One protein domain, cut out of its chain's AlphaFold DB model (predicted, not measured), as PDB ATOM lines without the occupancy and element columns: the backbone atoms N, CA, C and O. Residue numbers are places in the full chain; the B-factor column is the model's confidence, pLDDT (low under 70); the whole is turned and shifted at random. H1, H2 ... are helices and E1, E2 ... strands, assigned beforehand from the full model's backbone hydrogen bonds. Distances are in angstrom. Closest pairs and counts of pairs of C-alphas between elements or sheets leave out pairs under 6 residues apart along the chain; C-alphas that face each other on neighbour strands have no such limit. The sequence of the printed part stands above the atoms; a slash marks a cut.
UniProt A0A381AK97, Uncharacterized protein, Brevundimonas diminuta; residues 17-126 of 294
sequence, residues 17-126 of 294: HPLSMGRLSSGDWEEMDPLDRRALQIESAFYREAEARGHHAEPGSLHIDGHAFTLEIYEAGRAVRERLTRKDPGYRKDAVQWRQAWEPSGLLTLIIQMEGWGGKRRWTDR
ATOM      1  N   HIS A  17      26.843 -31.519  38.135       45.84
ATOM      2  CA  HIS A  17      26.934 -31.512  39.596       45.84
ATOM      3  C   HIS A  17      27.087 -30.071  40.111       45.84
ATOM      4  O   HIS A  17      28.083 -29.429  39.771       45.84
ATOM      5  N   PRO A  18      26.106 -29.524  40.862       44.97
ATOM      6  CA  PRO A  18      26.183 -28.155  41.367       44.97
ATOM      7  C   PRO A  18      27.306 -28.019  42.391       44.97
ATOM      8  O   PRO A  18      27.371 -28.796  43.343       44.97
ATOM      9  N   LEU A  19      28.146 -26.998  42.223       54.72
ATOM     10  CA  LEU A  19      29.096 -26.581  43.249       54.72
ATOM     11  C   LEU A  19      28.360 -25.642  44.221       54.72
ATOM     12  O   LEU A  19      27.916 -24.561  43.840       54.72
ATOM     13  N   SER A  20      28.145 -26.095  45.459       40.91
ATOM     14  CA  SER A  20      27.440 -25.343  46.506       40.91
ATOM     15  C   SER A  20      28.423 -24.445  47.257       40.91
ATOM     16  O   SER A  20      29.228 -24.944  48.038       40.91
ATOM     17  N   MET A  21      28.337 -23.128  47.061       48.81
ATOM     18  CA  MET A  21      29.270 -22.154  47.639       48.81
ATOM     19  C   MET A  21      28.644 -21.389  48.812       48.81
ATOM     20  O   MET A  21      27.859 -20.462  48.626       48.81
ATOM     21  N   GLY A  22      29.001 -21.766  50.043       43.19
ATOM     22  CA  GLY A  22      28.843 -20.898  51.218       43.19
ATOM     23  C   GLY A  22      29.995 -19.887  51.321       43.19
ATOM     24  O   GLY A  22      31.030 -20.057  50.683       43.19
ATOM     25  N   ARG A  23      29.855 -18.833  52.140       42.53
ATOM     26  CA  ARG A  23      30.975 -17.914  52.440       42.53
ATOM     27  C   ARG A  23      32.080 -18.677  53.187       42.53
ATOM     28  O   ARG A  23      31.877 -19.035  54.344       42.53
ATOM     29  N   LEU A  24      33.222 -18.906  52.542       49.28
ATOM     30  CA  LEU A  24      34.374 -19.613  53.121       49.28
ATOM     31  C   LEU A  24      35.359 -18.657  53.813       49.28
ATOM     32  O   LEU A  24      35.506 -17.498  53.411       49.28
ATOM     33  N   SER A  25      36.032 -19.141  54.862       46.66
ATOM     34  CA  SER A  25      37.050 -18.397  55.616       46.66
ATOM     35  C   SER A  25      38.434 -18.532  54.960       46.66
ATOM     36  O   SER A  25      38.657 -19.397  54.117       46.66
ATOM     37  N   SER A  26      39.407 -17.691  55.330       48.00
ATOM     38  CA  SER A  26      40.744 -17.695  54.707       48.00
ATOM     39  C   SER A  26      41.579 -18.962  54.965       48.00
ATOM     40  O   SER A  26      42.632 -19.101  54.352       48.00
ATOM     41  N   GLY A  27      41.138 -19.869  55.845       46.75
ATOM     42  CA  GLY A  27      41.808 -21.148  56.127       46.75
ATOM     43  C   GLY A  27      41.353 -22.320  55.248       46.75
ATOM     44  O   GLY A  27      42.078 -23.299  55.137       46.75
ATOM     45  N   ASP A  28      40.204 -22.206  54.575       57.62
ATOM     46  CA  ASP A  28      39.567 -23.326  53.858       57.62
ATOM     47  C   ASP A  28      40.131 -23.542  52.434       57.62
ATOM     48  O   ASP A  28      39.782 -24.491  51.737       57.62
ATOM     49  N   TRP A  29      41.024 -22.659  51.979       53.53
ATOM     50  CA  TRP A  29      41.485 -22.623  50.588       53.53
ATOM     51  C   TRP A  29      42.513 -23.700  50.240       53.53
ATOM     52  O   TRP A  29      42.627 -24.043  49.063       53.53
ATOM     53  N   GLU A  30      43.276 -24.215  51.210       56.31
ATOM     54  CA  GLU A  30      44.346 -25.199  50.964       56.31
ATOM     55  C   GLU A  30      43.823 -26.634  50.780       56.31
ATOM     56  O   GLU A  30      44.462 -27.410  50.071       56.31
ATOM     57  N   GLU A  31      42.639 -26.959  51.314       68.81
ATOM     58  CA  GLU A  31      41.978 -28.270  51.156       68.81
ATOM     59  C   GLU A  31      40.949 -28.311  50.011       68.81
ATOM     60  O   GLU A  31      40.405 -29.368  49.694       68.81
ATOM     61  N   MET A  32      40.679 -27.168  49.378       68.69
ATOM     62  CA  MET A  32      39.641 -27.027  48.359       68.69
ATOM     63  C   MET A  32      40.044 -27.660  47.022       68.69
ATOM     64  O   MET A  32      41.189 -27.513  46.575       68.69
ATOM     65  N   ASP A  33      39.085 -28.301  46.349       77.62
ATOM     66  CA  ASP A  33      39.320 -28.893  45.035       77.62
ATOM     67  C   ASP A  33      39.785 -27.812  44.030       77.62
ATOM     68  O   ASP A  33      39.264 -26.685  44.026       77.62
ATOM     69  N   PRO A  34      40.783 -28.092  43.168       75.50
ATOM     70  CA  PRO A  34      41.250 -27.141  42.160       75.50
ATOM     71  C   PRO A  34      40.139 -26.561  41.270       75.50
ATOM     72  O   PRO A  34      40.270 -25.430  40.792       75.50
ATOM     73  N   LEU A  35      39.053 -27.303  41.049       74.31
ATOM     74  CA  LEU A  35      37.904 -26.878  40.253       74.31
ATOM     75  C   LEU A  35      36.990 -25.938  41.021       74.31
ATOM     76  O   LEU A  35      36.585 -24.928  40.450       74.31
ATOM     77  N   ASP A  36      36.747 -26.193  42.307       77.69
ATOM     78  CA  ASP A  36      36.041 -25.253  43.184       77.69
ATOM     79  C   ASP A  36      36.789 -23.922  43.225       77.69
ATOM     80  O   ASP A  36      36.208 -22.843  43.085       77.69
ATOM     81  N   ARG A  37      38.124 -23.987  43.312       80.69
ATOM     82  CA  ARG A  37      38.974 -22.794  43.282       80.69
ATOM     83  C   ARG A  37      38.843 -22.047  41.957       80.69
ATOM     84  O   ARG A  37      38.791 -20.817  41.955       80.69
ATOM     85  N   ARG A  38      38.768 -22.761  40.832       84.00
ATOM     86  CA  ARG A  38      38.585 -22.147  39.509       84.00
ATOM     87  C   ARG A  38      37.170 -21.592  39.317       84.00
ATOM     88  O   ARG A  38      37.027 -20.519  38.736       84.00
ATOM     89  N   ALA A  39      36.139 -22.254  39.839       85.75
ATOM     90  CA  ALA A  39      34.769 -21.751  39.835       85.75
ATOM     91  C   ALA A  39      34.670 -20.418  40.594       85.75
ATOM     92  O   ALA A  39      34.152 -19.450  40.039       85.75
ATOM     93  N   LEU A  40      35.286 -20.319  41.781       85.56
ATOM     94  CA  LEU A  40      35.374 -19.059  42.534       85.56
ATOM     95  C   LEU A  40      36.154 -17.974  41.788       85.56
ATOM     96  O   LEU A  40      35.807 -16.799  41.866       85.56
ATOM     97  N   GLN A  41      37.209 -18.335  41.055       86.06
ATOM     98  CA  GLN A  41      37.943 -17.368  40.234       86.06
ATOM     99  C   GLN A  41      37.085 -16.818  39.097       86.06
ATOM    100  O   GLN A  41      37.147 -15.619  38.822       86.06
ATOM    101  N   ILE A  42      36.292 -17.674  38.448       87.81
ATOM    102  CA  ILE A  42      35.340 -17.250  37.422       87.81
ATOM    103  C   ILE A  42      34.306 -16.325  38.057       87.81
ATOM    104  O   ILE A  42      34.178 -15.189  37.613       87.81
ATOM    105  N   GLU A  43      33.633 -16.757  39.119       88.19
ATOM    106  CA  GLU A  43      32.627 -15.962  39.833       88.19
ATOM    107  C   GLU A  43      33.190 -14.598  40.280       88.19
ATOM    108  O   GLU A  43      32.632 -13.551  39.957       88.19
ATOM    109  N   SER A  44      34.380 -14.579  40.884       88.94
ATOM    110  CA  SER A  44      35.082 -13.349  41.266       88.94
ATOM    111  C   SER A  44      35.448 -12.460  40.071       88.94
ATOM    112  O   SER A  44      35.421 -11.233  40.181       88.94
ATOM    113  N   ALA A  45      35.828 -13.036  38.926       89.81
ATOM    114  CA  ALA A  45      36.087 -12.266  37.710       89.81
ATOM    115  C   ALA A  45      34.800 -11.630  37.169       89.81
ATOM    116  O   ALA A  45      34.822 -10.473  36.753       89.81
ATOM    117  N   PHE A  46      33.681 -12.354  37.224       89.62
ATOM    118  CA  PHE A  46      32.367 -11.835  36.859       89.62
ATOM    119  C   PHE A  46      31.925 -10.691  37.763       89.62
ATOM    120  O   PHE A  46      31.518  -9.651  37.252       89.62
ATOM    121  N   TYR A  47      32.036 -10.857  39.080       92.31
ATOM    122  CA  TYR A  47      31.607  -9.843  40.041       92.31
ATOM    123  C   TYR A  47      32.439  -8.579  39.939       92.31
ATOM    124  O   TYR A  47      31.873  -7.502  39.797       92.31
ATOM    125  N   ARG A  48      33.767  -8.699  39.862       93.69
ATOM    126  CA  ARG A  48      34.629  -7.525  39.674       93.69
ATOM    127  C   ARG A  48      34.329  -6.782  38.377       93.69
ATOM    128  O   ARG A  48      34.333  -5.557  38.365       93.69
ATOM    129  N   GLU A  49      34.080  -7.504  37.289       94.75
ATOM    130  CA  GLU A  49      33.738  -6.883  36.009       94.75
ATOM    131  C   GLU A  49      32.362  -6.207  36.051       94.75
ATOM    132  O   GLU A  49      32.198  -5.115  35.514       94.75
ATOM    133  N   ALA A  50      31.380  -6.835  36.699       94.00
ATOM    134  CA  ALA A  50      30.058  -6.263  36.905       94.00
ATOM    135  C   ALA A  50      30.110  -4.988  37.761       94.00
ATOM    136  O   ALA A  50      29.602  -3.948  37.347       94.00
ATOM    137  N   GLU A  51      30.780  -5.045  38.911       94.81
ATOM    138  CA  GLU A  51      30.962  -3.916  39.826       94.81
ATOM    139  C   GLU A  51      31.726  -2.766  39.161       94.81
ATOM    140  O   GLU A  51      31.343  -1.605  39.298       94.81
ATOM    141  N   ALA A  52      32.755  -3.069  38.359       96.12
ATOM    142  CA  ALA A  52      33.491  -2.063  37.589       96.12
ATOM    143  C   ALA A  52      32.604  -1.303  36.585       96.12
ATOM    144  O   ALA A  52      32.941  -0.191  36.177       96.12
ATOM    145  N   ARG A  53      31.467  -1.887  36.197       95.94
ATOM    146  CA  ARG A  53      30.458  -1.286  35.315       95.94
ATOM    147  C   ARG A  53      29.283  -0.662  36.077       95.94
ATOM    148  O   ARG A  53      28.372  -0.143  35.441       95.94
ATOM    149  N   GLY A  54      29.324  -0.670  37.411       96.12
ATOM    150  CA  GLY A  54      28.298  -0.091  38.280       96.12
ATOM    151  C   GLY A  54      27.139  -1.029  38.618       96.12
ATOM    152  O   GLY A  54      26.132  -0.570  39.152       96.12
ATOM    153  N   HIS A  55      27.265  -2.323  38.318       96.12
ATOM    154  CA  HIS A  55      26.252  -3.328  38.647       96.12
ATOM    155  C   HIS A  55      26.474  -3.898  40.046       96.12
ATOM    156  O   HIS A  55      27.587  -3.871  40.570       96.12
ATOM    157  N   HIS A  56      25.416  -4.446  40.643       94.44
ATOM    158  CA  HIS A  56      25.482  -5.062  41.971       94.44
ATOM    159  C   HIS A  56      25.606  -6.580  41.850       94.44
ATOM    160  O   HIS A  56      24.904  -7.198  41.050       94.44
ATOM    161  N   ALA A  57      26.480  -7.189  42.644       93.06
ATOM    162  CA  ALA A  57      26.731  -8.624  42.619       93.06
ATOM    163  C   ALA A  57      26.680  -9.222  44.031       93.06
ATOM    164  O   ALA A  57      27.185  -8.642  44.990       93.06
ATOM    165  N   GLU A  58      26.091 -10.409  44.145       90.81
ATOM    166  CA  GLU A  58      26.017 -11.194  45.379       90.81
ATOM    167  C   GLU A  58      26.330 -12.659  45.063       90.81
ATOM    168  O   GLU A  58      26.114 -13.073  43.931       90.81
ATOM    169  N   PRO A  59      26.799 -13.483  46.015       87.75
ATOM    170  CA  PRO A  59      27.071 -14.897  45.749       87.75
ATOM    171  C   PRO A  59      25.887 -15.611  45.073       87.75
ATOM    172  O   PRO A  59      24.769 -15.598  45.587       87.75
ATOM    173  N   GLY A  60      26.130 -16.205  43.903       86.62
ATOM    174  CA  GLY A  60      25.109 -16.833  43.053       86.62
ATOM    175  C   GLY A  60      24.138 -15.892  42.316       86.62
ATOM    176  O   GLY A  60      23.304 -16.383  41.552       86.62
ATOM    177  N   SER A  61      24.226 -14.567  42.485       91.19
ATOM    178  CA  SER A  61      23.316 -13.587  41.869       91.19
ATOM    179  C   SER A  61      24.037 -12.370  41.280       91.19
ATOM    180  O   SER A  61      25.022 -11.860  41.806       91.19
ATOM    181  N   LEU A  62      23.523 -11.851  40.172       93.25
ATOM    182  CA  LEU A  62      24.002 -10.623  39.554       93.25
ATOM    183  C   LEU A  62      22.817  -9.732  39.206       93.25
ATOM    184  O   LEU A  62      21.896 -10.166  38.524       93.25
ATOM    185  N   HIS A  63      22.859  -8.478  39.641       94.38
ATOM    186  CA  HIS A  63      21.807  -7.498  39.414       94.38
ATOM    187  C   HIS A  63      22.270  -6.452  38.404       94.38
ATOM    188  O   HIS A  63      23.183  -5.673  38.677       94.38
ATOM    189  N   ILE A  64      21.615  -6.420  37.244       94.38
ATOM    190  CA  ILE A  64      21.898  -5.469  36.161       94.38
ATOM    191  C   ILE A  64      20.608  -4.746  35.808       94.38
ATOM    192  O   ILE A  64      19.606  -5.394  35.506       94.38
ATOM    193  N   ASP A  65      20.635  -3.414  35.854       91.31
ATOM    194  CA  ASP A  65      19.478  -2.547  35.586       91.31
ATOM    195  C   ASP A  65      18.218  -2.950  36.385       91.31
ATOM    196  O   ASP A  65      17.098  -2.896  35.888       91.31
ATOM    197  N   GLY A  66      18.399  -3.404  37.632       91.12
ATOM    198  CA  GLY A  66      17.307  -3.857  38.505       91.12
ATOM    199  C   GLY A  66      16.829  -5.295  38.263       91.12
ATOM    200  O   GLY A  66      15.985  -5.785  39.011       91.12
ATOM    201  N   HIS A  67      17.386  -6.007  37.280       93.62
ATOM    202  CA  HIS A  67      17.043  -7.399  36.993       93.62
ATOM    203  C   HIS A  67      18.054  -8.369  37.606       93.62
ATOM    204  O   HIS A  67      19.260  -8.230  37.399       93.62
ATOM    205  N   ALA A  68      17.552  -9.375  38.324       94.00
ATOM    206  CA  ALA A  68      18.363 -10.427  38.924       94.00
ATOM    207  C   ALA A  68      18.646 -11.562  37.926       94.00
ATOM    208  O   ALA A  68      17.747 -12.085  37.261       94.00
ATOM    209  N   PHE A  69      19.909 -11.963  37.864       94.19
ATOM    210  CA  PHE A  69      20.401 -13.117  37.131       94.19
ATOM    211  C   PHE A  69      20.966 -14.118  38.132       94.19
ATOM    212  O   PHE A  69      21.903 -13.798  38.854       94.19
ATOM    213  N   THR A  70      20.447 -15.340  38.142       93.69
ATOM    214  CA  THR A  70      21.045 -16.445  38.896       93.69
ATOM    215  C   THR A  70      22.218 -17.011  38.107       93.69
ATOM    216  O   THR A  70      22.079 -17.268  36.907       93.69
ATOM    217  N   LEU A  71      23.354 -17.218  38.773       91.88
ATOM    218  CA  LEU A  71      24.560 -17.807  38.200       91.88
ATOM    219  C   LEU A  71      24.800 -19.169  38.834       91.88
ATOM    220  O   LEU A  71      24.908 -19.295  40.049       91.88
ATOM    221  N   GLU A  72      24.929 -20.184  37.993       91.06
ATOM    222  CA  GLU A  72      25.262 -21.537  38.411       91.06
ATOM    223  C   GLU A  72      26.512 -21.979  37.633       91.06
ATOM    224  O   GLU A  72      26.514 -21.973  36.400       91.06
ATOM    225  N   ILE A  73      27.587 -22.354  38.327       89.69
ATOM    226  CA  ILE A  73      28.801 -22.892  37.699       89.69
ATOM    227  C   ILE A  73      28.883 -24.386  37.998       89.69
ATOM    228  O   ILE A  73      28.802 -24.816  39.146       89.69
ATOM    229  N   TYR A  74      29.052 -25.171  36.942       86.06
ATOM    230  CA  TYR A  74      29.141 -26.624  36.982       86.06
ATOM    231  C   TYR A  74      30.431 -27.082  36.330       86.06
ATOM    232  O   TYR A  74      30.855 -26.503  35.331       86.06
ATOM    233  N   GLU A  75      30.999 -28.182  36.802       81.94
ATOM    234  CA  GLU A  75      31.942 -28.934  35.988       81.94
ATOM    235  C   GLU A  75      31.188 -29.913  35.083       81.94
ATOM    236  O   GLU A  75      30.255 -30.595  35.512       81.94
ATOM    237  N   ALA A  76      31.590 -29.997  33.816       69.88
ATOM    238  CA  ALA A  76      31.156 -31.100  32.980       69.88
ATOM    239  C   ALA A  76      31.875 -32.377  33.444       69.88
ATOM    240  O   ALA A  76      33.097 -32.470  33.362       69.88
ATOM    241  N   GLY A  77      31.138 -33.378  33.919       66.88
ATOM    242  CA  GLY A  77      31.706 -34.697  34.182       66.88
ATOM    243  C   GLY A  77      31.919 -35.466  32.879       66.88
ATOM    244  O   GLY A  77      31.082 -35.425  31.972       66.88
ATOM    245  N   ARG A  78      33.013 -36.223  32.770       73.56
ATOM    246  CA  ARG A  78      33.143 -37.260  31.743       73.56
ATOM    247  C   ARG A  78      32.767 -38.606  32.344       73.56
ATOM    248  O   ARG A  78      33.427 -39.106  33.248       73.56
ATOM    249  N   ALA A  79      31.743 -39.238  31.778       74.19
ATOM    250  CA  ALA A  79      31.423 -40.617  32.110       74.19
ATOM    251  C   ALA A  79      32.537 -41.548  31.605       74.19
ATOM    252  O   ALA A  79      32.786 -41.649  30.396       74.19
ATOM    253  N   VAL A  80      33.175 -42.261  32.526       81.06
ATOM    254  CA  VAL A  80      34.130 -43.329  32.236       81.06
ATOM    255  C   VAL A  80      33.567 -44.676  32.664       81.06
ATOM    256  O   VAL A  80      32.729 -44.791  33.557       81.06
ATOM    257  N   ARG A  81      33.982 -45.732  31.962       83.19
ATOM    258  CA  ARG A  81      33.604 -47.103  32.306       83.19
ATOM    259  C   ARG A  81      34.753 -47.749  33.046       83.19
ATOM    260  O   ARG A  81      35.767 -48.087  32.442       83.19
ATOM    261  N   GLU A  82      34.554 -47.976  34.331       84.88
ATOM    262  CA  GLU A  82      35.491 -48.717  35.158       84.88
ATOM    263  C   GLU A  82      35.090 -50.182  35.203       84.88
ATOM    264  O   GLU A  82      33.920 -50.533  35.369       84.88
ATOM    265  N   ARG A  83      36.068 -51.071  35.048       85.75
ATOM    266  CA  ARG A  83      35.823 -52.501  35.190       85.75
ATOM    267  C   ARG A  83      35.696 -52.835  36.673       85.75
ATOM    268  O   ARG A  83      36.611 -52.557  37.440       85.75
ATOM    269  N   LEU A  84      34.603 -53.495  37.048       84.50
ATOM    270  CA  LEU A  84      34.406 -53.981  38.410       84.50
ATOM    271  C   LEU A  84      35.438 -55.069  38.732       84.50
ATOM    272  O   LEU A  84      35.674 -56.001  37.951       84.50
ATOM    273  N   THR A  85      36.052 -54.941  39.898       86.25
ATOM    274  CA  THR A  85      37.036 -55.864  40.458       86.25
ATOM    275  C   THR A  85      36.413 -56.701  41.574       86.25
ATOM    276  O   THR A  85      35.338 -56.394  42.076       86.25
ATOM    277  N   ARG A  86      37.109 -57.754  42.029       82.88
ATOM    278  CA  ARG A  86      36.648 -58.595  43.157       82.88
ATOM    279  C   ARG A  86      36.398 -57.828  44.459       82.88
ATOM    280  O   ARG A  86      35.749 -58.375  45.341       82.88
ATOM    281  N   LYS A  87      36.969 -56.630  44.601       83.94
ATOM    282  CA  LYS A  87      36.804 -55.784  45.786       83.94
ATOM    283  C   LYS A  87      35.548 -54.914  45.711       83.94
ATOM    284  O   LYS A  87      35.166 -54.342  46.723       83.94
ATOM    285  N   ASP A  88      34.924 -54.812  44.540       83.75
ATOM    286  CA  ASP A  88      33.781 -53.937  44.337       83.75
ATOM    287  C   ASP A  88      32.461 -54.618  44.740       83.75
ATOM    288  O   ASP A  88      32.236 -55.795  44.421       83.75
ATOM    289  N   PRO A  89      31.547 -53.886  45.404       78.19
ATOM    290  CA  PRO A  89      30.218 -54.390  45.716       78.19
ATOM    291  C   PRO A  89      29.463 -54.768  44.431       78.19
ATOM    292  O   PRO A  89      29.413 -53.996  43.476       78.19
ATOM    293  N   GLY A  90      28.861 -55.961  44.398       79.31
ATOM    294  CA  GLY A  90      28.092 -56.449  43.242       79.31
ATOM    295  C   GLY A  90      28.903 -57.194  42.169       79.31
ATOM    296  O   GLY A  90      28.319 -57.620  41.165       79.31
ATOM    297  N   TYR A  91      30.210 -57.405  42.386       85.25
ATOM    298  CA  TYR A  91      31.063 -58.181  41.484       85.25
ATOM    299  C   TYR A  91      30.603 -59.645  41.338       85.25
ATOM    300  O   TYR A  91      30.433 -60.364  42.324       85.25
ATOM    301  N   ARG A  92      30.468 -60.125  40.096       81.44
ATOM    302  CA  ARG A  92      30.183 -61.525  39.742       81.44
ATOM    303  C   ARG A  92      31.355 -62.109  38.961       81.44
ATOM    304  O   ARG A  92      31.753 -61.577  37.930       81.44
ATOM    305  N   LYS A  93      31.880 -63.243  39.433       78.75
ATOM    306  CA  LYS A  93      33.075 -63.902  38.874       78.75
ATOM    307  C   LYS A  93      32.886 -64.392  37.431       78.75
ATOM    308  O   LYS A  93      33.868 -64.493  36.700       78.75
ATOM    309  N   ASP A  94      31.641 -64.632  37.026       83.12
ATOM    310  CA  ASP A  94      31.303 -65.288  35.758       83.12
ATOM    311  C   ASP A  94      31.021 -64.294  34.615       83.12
ATOM    312  O   ASP A  94      30.712 -64.701  33.498       83.12
ATOM    313  N   ALA A  95      31.132 -62.983  34.870       75.88
ATOM    314  CA  ALA A  95      30.880 -61.950  33.870       75.88
ATOM    315  C   ALA A  95      31.857 -60.773  33.990       75.88
ATOM    316  O   ALA A  95      32.222 -60.343  35.083       75.88
ATOM    317  N   VAL A  96      32.248 -60.192  32.850       77.12
ATOM    318  CA  VAL A  96      32.916 -58.883  32.841       77.12
ATOM    319  C   VAL A  96      31.859 -57.823  33.109       77.12
ATOM    320  O   VAL A  96      30.997 -57.577  32.267       77.12
ATOM    321  N   GLN A  97      31.928 -57.201  34.279       82.88
ATOM    322  CA  GLN A  97      31.019 -56.133  34.667       82.88
ATOM    323  C   GLN A  97      31.746 -54.787  34.644       82.88
ATOM    324  O   GLN A  97      32.930 -54.692  34.978       82.88
ATOM    325  N   TRP A  98      31.018 -53.753  34.246       84.31
ATOM    326  CA  TRP A  98      31.487 -52.375  34.201       84.31
ATOM    327  C   TRP A  98      30.580 -51.535  35.093       84.31
ATOM    328  O   TRP A  98      29.368 -51.749  35.090       84.31
ATOM    329  N   ARG A  99      31.150 -50.579  35.820       82.25
ATOM    330  CA  ARG A  99      30.401 -49.481  36.428       82.25
ATOM    331  C   ARG A  99      30.692 -48.195  35.675       82.25
ATOM    332  O   ARG A  99      31.760 -48.036  35.084       82.25
ATOM    333  N   GLN A 100      29.723 -47.295  35.685       78.56
ATOM    334  CA  GLN A 100      29.953 -45.928  35.262       78.56
ATOM    335  C   GLN A 100      30.571 -45.192  36.450       78.56
ATOM    336  O   GLN A 100      30.011 -45.216  37.543       78.56
ATOM    337  N   ALA A 101      31.749 -44.625  36.238       74.62
ATOM    338  CA  ALA A 101      32.372 -43.687  37.153       74.62
ATOM    339  C   ALA A 101      32.466 -42.328  36.455       74.62
ATOM    340  O   ALA A 101      32.366 -42.235  35.227       74.62
ATOM    341  N   TRP A 102      32.603 -41.279  37.249       70.25
ATOM    342  CA  TRP A 102      32.677 -39.911  36.765       70.25
ATOM    343  C   TRP A 102      34.090 -39.397  36.980       70.25
ATOM    344  O   TRP A 102      34.590 -39.418  38.101       70.25
ATOM    345  N   GLU A 103      34.721 -38.962  35.894       73.69
ATOM    346  CA  GLU A 103      35.993 -38.256  35.950       73.69
ATOM    347  C   GLU A 103      35.758 -36.768  35.661       73.69
ATOM    348  O   GLU A 103      35.058 -36.446  34.690       73.69
ATOM    349  N   PRO A 104      36.334 -35.864  36.468       70.94
ATOM    350  CA  PRO A 104      36.309 -34.434  36.184       70.94
ATOM    351  C   PRO A 104      36.912 -34.166  34.798       70.94
ATOM    352  O   PRO A 104      37.985 -34.678  34.462       70.94
ATOM    353  N   SER A 105      36.210 -33.410  33.949       77.50
ATOM    354  CA  SER A 105      36.714 -33.079  32.605       77.50
ATOM    355  C   SER A 105      37.666 -31.883  32.591       77.50
ATOM    356  O   SER A 105      38.332 -31.647  31.581       77.50
ATOM    357  N   GLY A 106      37.705 -31.105  33.675       79.88
ATOM    358  CA  GLY A 106      38.391 -29.821  33.759       79.88
ATOM    359  C   GLY A 106      37.676 -28.672  33.043       79.88
ATOM    360  O   GLY A 106      38.196 -27.554  33.027       79.88
ATOM    361  N   LEU A 107      36.509 -28.917  32.432       85.38
ATOM    362  CA  LEU A 107      35.729 -27.912  31.708       85.38
ATOM    363  C   LEU A 107      34.581 -27.403  32.574       85.38
ATOM    364  O   LEU A 107      33.693 -28.166  32.960       85.38
ATOM    365  N   LEU A 108      34.562 -26.095  32.809       87.94
ATOM    366  CA  LEU A 108      33.491 -25.449  33.549       87.94
ATOM    367  C   LEU A 108      32.394 -24.957  32.604       87.94
ATOM    368  O   LEU A 108      32.626 -24.591  31.448       87.94
ATOM    369  N   THR A 109      31.171 -24.973  33.111       90.50
ATOM    370  CA  THR A 109      29.954 -24.536  32.449       90.50
ATOM    371  C   THR A 109      29.232 -23.545  33.343       90.50
ATOM    372  O   THR A 109      28.771 -23.898  34.420       90.50
ATOM    373  N   LEU A 110      29.091 -22.318  32.860       91.38
ATOM    374  CA  LEU A 110      28.260 -21.285  33.450       91.38
ATOM    375  C   LEU A 110      26.844 -21.386  32.881       91.38
ATOM    376  O   LEU A 110      26.639 -21.309  31.665       91.38
ATOM    377  N   ILE A 111      25.868 -21.534  33.761       91.62
ATOM    378  CA  ILE A 111      24.447 -21.447  33.461       91.62
ATOM    379  C   ILE A 111      23.909 -20.177  34.093       91.62
ATOM    380  O   ILE A 111      24.194 -19.880  35.248       91.62
ATOM    381  N   ILE A 112      23.140 -19.423  33.314       90.25
ATOM    382  CA  ILE A 112      22.492 -18.209  33.793       90.25
ATOM    383  C   ILE A 112      21.021 -18.239  33.468       90.25
ATOM    384  O   ILE A 112      20.611 -18.660  32.381       90.25
ATOM    385  N   GLN A 113      20.241 -17.750  34.419       93.31
ATOM    386  CA  GLN A 113      18.809 -17.605  34.298       93.31
ATOM    387  C   GLN A 113      18.390 -16.232  34.807       93.31
ATOM    388  O   GLN A 113      18.794 -15.825  35.889       93.31
ATOM    389  N   MET A 114      17.554 -15.546  34.032       92.25
ATOM    390  CA  MET A 114      16.779 -14.418  34.536       92.25
ATOM    391  C   MET A 114      15.419 -14.950  34.982       92.25
ATOM    392  O   MET A 114      14.793 -15.754  34.280       92.25
ATOM    393  N   GLU A 115      14.962 -14.535  36.155       84.12
ATOM    394  CA  GLU A 115      13.661 -14.960  36.657       84.12
ATOM    395  C   GLU A 115      12.535 -14.488  35.721       84.12
ATOM    396  O   GLU A 115      12.499 -13.338  35.286       84.12
ATOM    397  N   GLY A 116      11.643 -15.410  35.344       83.25
ATOM    398  CA  GLY A 116      10.496 -15.110  34.481       83.25
ATOM    399  C   GLY A 116      10.823 -14.700  33.036       83.25
ATOM    400  O   GLY A 116       9.910 -14.301  32.317       83.25
ATOM    401  N   TRP A 117      12.081 -14.790  32.574       87.38
ATOM    402  CA  TRP A 117      12.465 -14.325  31.234       87.38
ATOM    403  C   TRP A 117      13.594 -15.129  30.576       87.38
ATOM    404  O   TRP A 117      14.583 -15.498  31.201       87.38
ATOM    405  N   GLY A 118      13.484 -15.357  29.262       80.00
ATOM    406  CA  GLY A 118      14.614 -15.741  28.402       80.00
ATOM    407  C   GLY A 118      15.192 -17.156  28.570       80.00
ATOM    408  O   GLY A 118      16.082 -17.516  27.792       80.00
ATOM    409  N   GLY A 119      14.683 -17.951  29.517       87.56
ATOM    410  CA  GLY A 119      15.111 -19.328  29.785       87.56
ATOM    411  C   GLY A 119      16.551 -19.452  30.309       87.56
ATOM    412  O   GLY A 119      17.293 -18.474  30.397       87.56
ATOM    413  N   LYS A 120      16.967 -20.682  30.648       91.56
ATOM    414  CA  LYS A 120      18.356 -20.974  31.039       91.56
ATOM    415  C   LYS A 120      19.285 -20.864  29.827       91.56
ATOM    416  O   LYS A 120      19.049 -21.495  28.794       91.56
ATOM    417  N   ARG A 121      20.380 -20.118  29.963       92.06
ATOM    418  CA  ARG A 121      21.452 -20.016  28.960       92.06
ATOM    419  C   ARG A 121      22.733 -20.634  29.490       92.06
ATOM    420  O   ARG A 121      22.997 -20.561  30.682       92.06
ATOM    421  N   ARG A 122      23.516 -21.252  28.605       92.69
ATOM    422  CA  ARG A 122      24.697 -22.048  28.961       92.69
ATOM    423  C   ARG A 122      25.930 -21.595  28.183       92.69
ATOM    424  O   ARG A 122      25.882 -21.492  26.956       92.69
ATOM    425  N   TRP A 123      27.043 -21.421  28.888       92.94
ATOM    426  CA  TRP A 123      28.371 -21.193  28.328       92.94
ATOM    427  C   TRP A 123      29.345 -22.184  28.932       92.94
ATOM    428  O   TRP A 123      29.480 -22.258  30.142       92.94
ATOM    429  N   THR A 124      30.042 -22.923  28.085       90.94
ATOM    430  CA  THR A 124      31.032 -23.914  28.508       90.94
ATOM    431  C   THR A 124      32.404 -23.477  28.032       90.94
ATOM    432  O   THR A 124      32.525 -22.884  26.950       90.94
ATOM    433  N   ASP A 125      33.423 -23.785  28.826       91.06
ATOM    434  CA  ASP A 125      34.820 -23.666  28.434       91.06
ATOM    435  C   ASP A 125      35.071 -24.296  27.063       91.06
ATOM    436  O   ASP A 125      34.517 -25.336  26.694       91.06
ATOM    437  N   ARG A 126      35.947 -23.661  26.286       87.56
ATOM    438  CA  ARG A 126      36.441 -24.223  25.028       87.56
ATOM    439  C   ARG A 126      37.957 -24.092  24.962       87.56
ATOM    440  O   ARG A 126      38.506 -23.164  25.557       87.56
TER     441      ARG A 126
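Overview. This is residues 17 to 126 of the 294 residues of an uncharacterized protein of Brevundimonas diminuta (UniProt A0A381AK97). A twisted sheet of five strands has one helix, H1, packed on one face, and the hairpin E3 and E4 runs on past the helix as a long, narrow arm that ends in the loop of residues 84 to 97. The printed part has 110 residues, with H1 followed by E1 to E5; the sheet order is E1 E2 E3 E4 E5, all antiparallel, a meander, each strand the neighbour of the one before. The class is mixed, in two layers, helix on sheet. The whole is loose, with a radius of gyration of the C-alphas of 19.2 A, and elongated, spanning 65 by 38 by 24 A.

Arrangement. Inner strands E3, residues 67 to 83, and E4, residues 98 to 114, form a hairpin at 168 degrees, with N 70 and O 113 2.8 A apart and N 82 and O 99 2.9 A apart, within hydrogen-bond range. E4 bends by 77 degrees at residue 106. Edge strand E5, residues 117 to 124, forms a hairpin with E4; N 110 and O 123 are 2.7 A apart. E2, residues 61 to 64, forms hairpins with E3, N 62 to O 69 being 2.9 A, and with edge strand E1, residues 56 to 58, N 61 to O 58 being 2.8 A. H1, residues 34 to 52, is on the sheet; its closest C-alphas to E1 are Tyr 47 and Ala 57, 5.6 A, and to E3 Ala 39 and Ile 73, 6.4 A. Every O i to N i+4 pair in H1 is within hydrogen-bond range. E1 and E5 are apart.

Along the chain. E3 is 48.9 A long, E4 40.7 A, H1 26.6 A and E5 21.1 A. H1 begins at C-alpha 34 (41.250, -27.141, 42.160), E3 ends at C-alpha 83 (35.823, -52.501, 35.190), and E5 ends at C-alpha 124 (31.032, -23.914, 28.508).

Size, cuts and confidence. The C-alphas farthest apart, of Gly 54 and Asp 94, are 65.3 A apart. The printed part has no cut. The link E3 to E4 is long; the others are tight. Residues 17 to 18 pair with residues 74 to 75 of E3. Mean pLDDT of the printed part is 81.0; residues 17 to 32 and 76 to 77 are under 70.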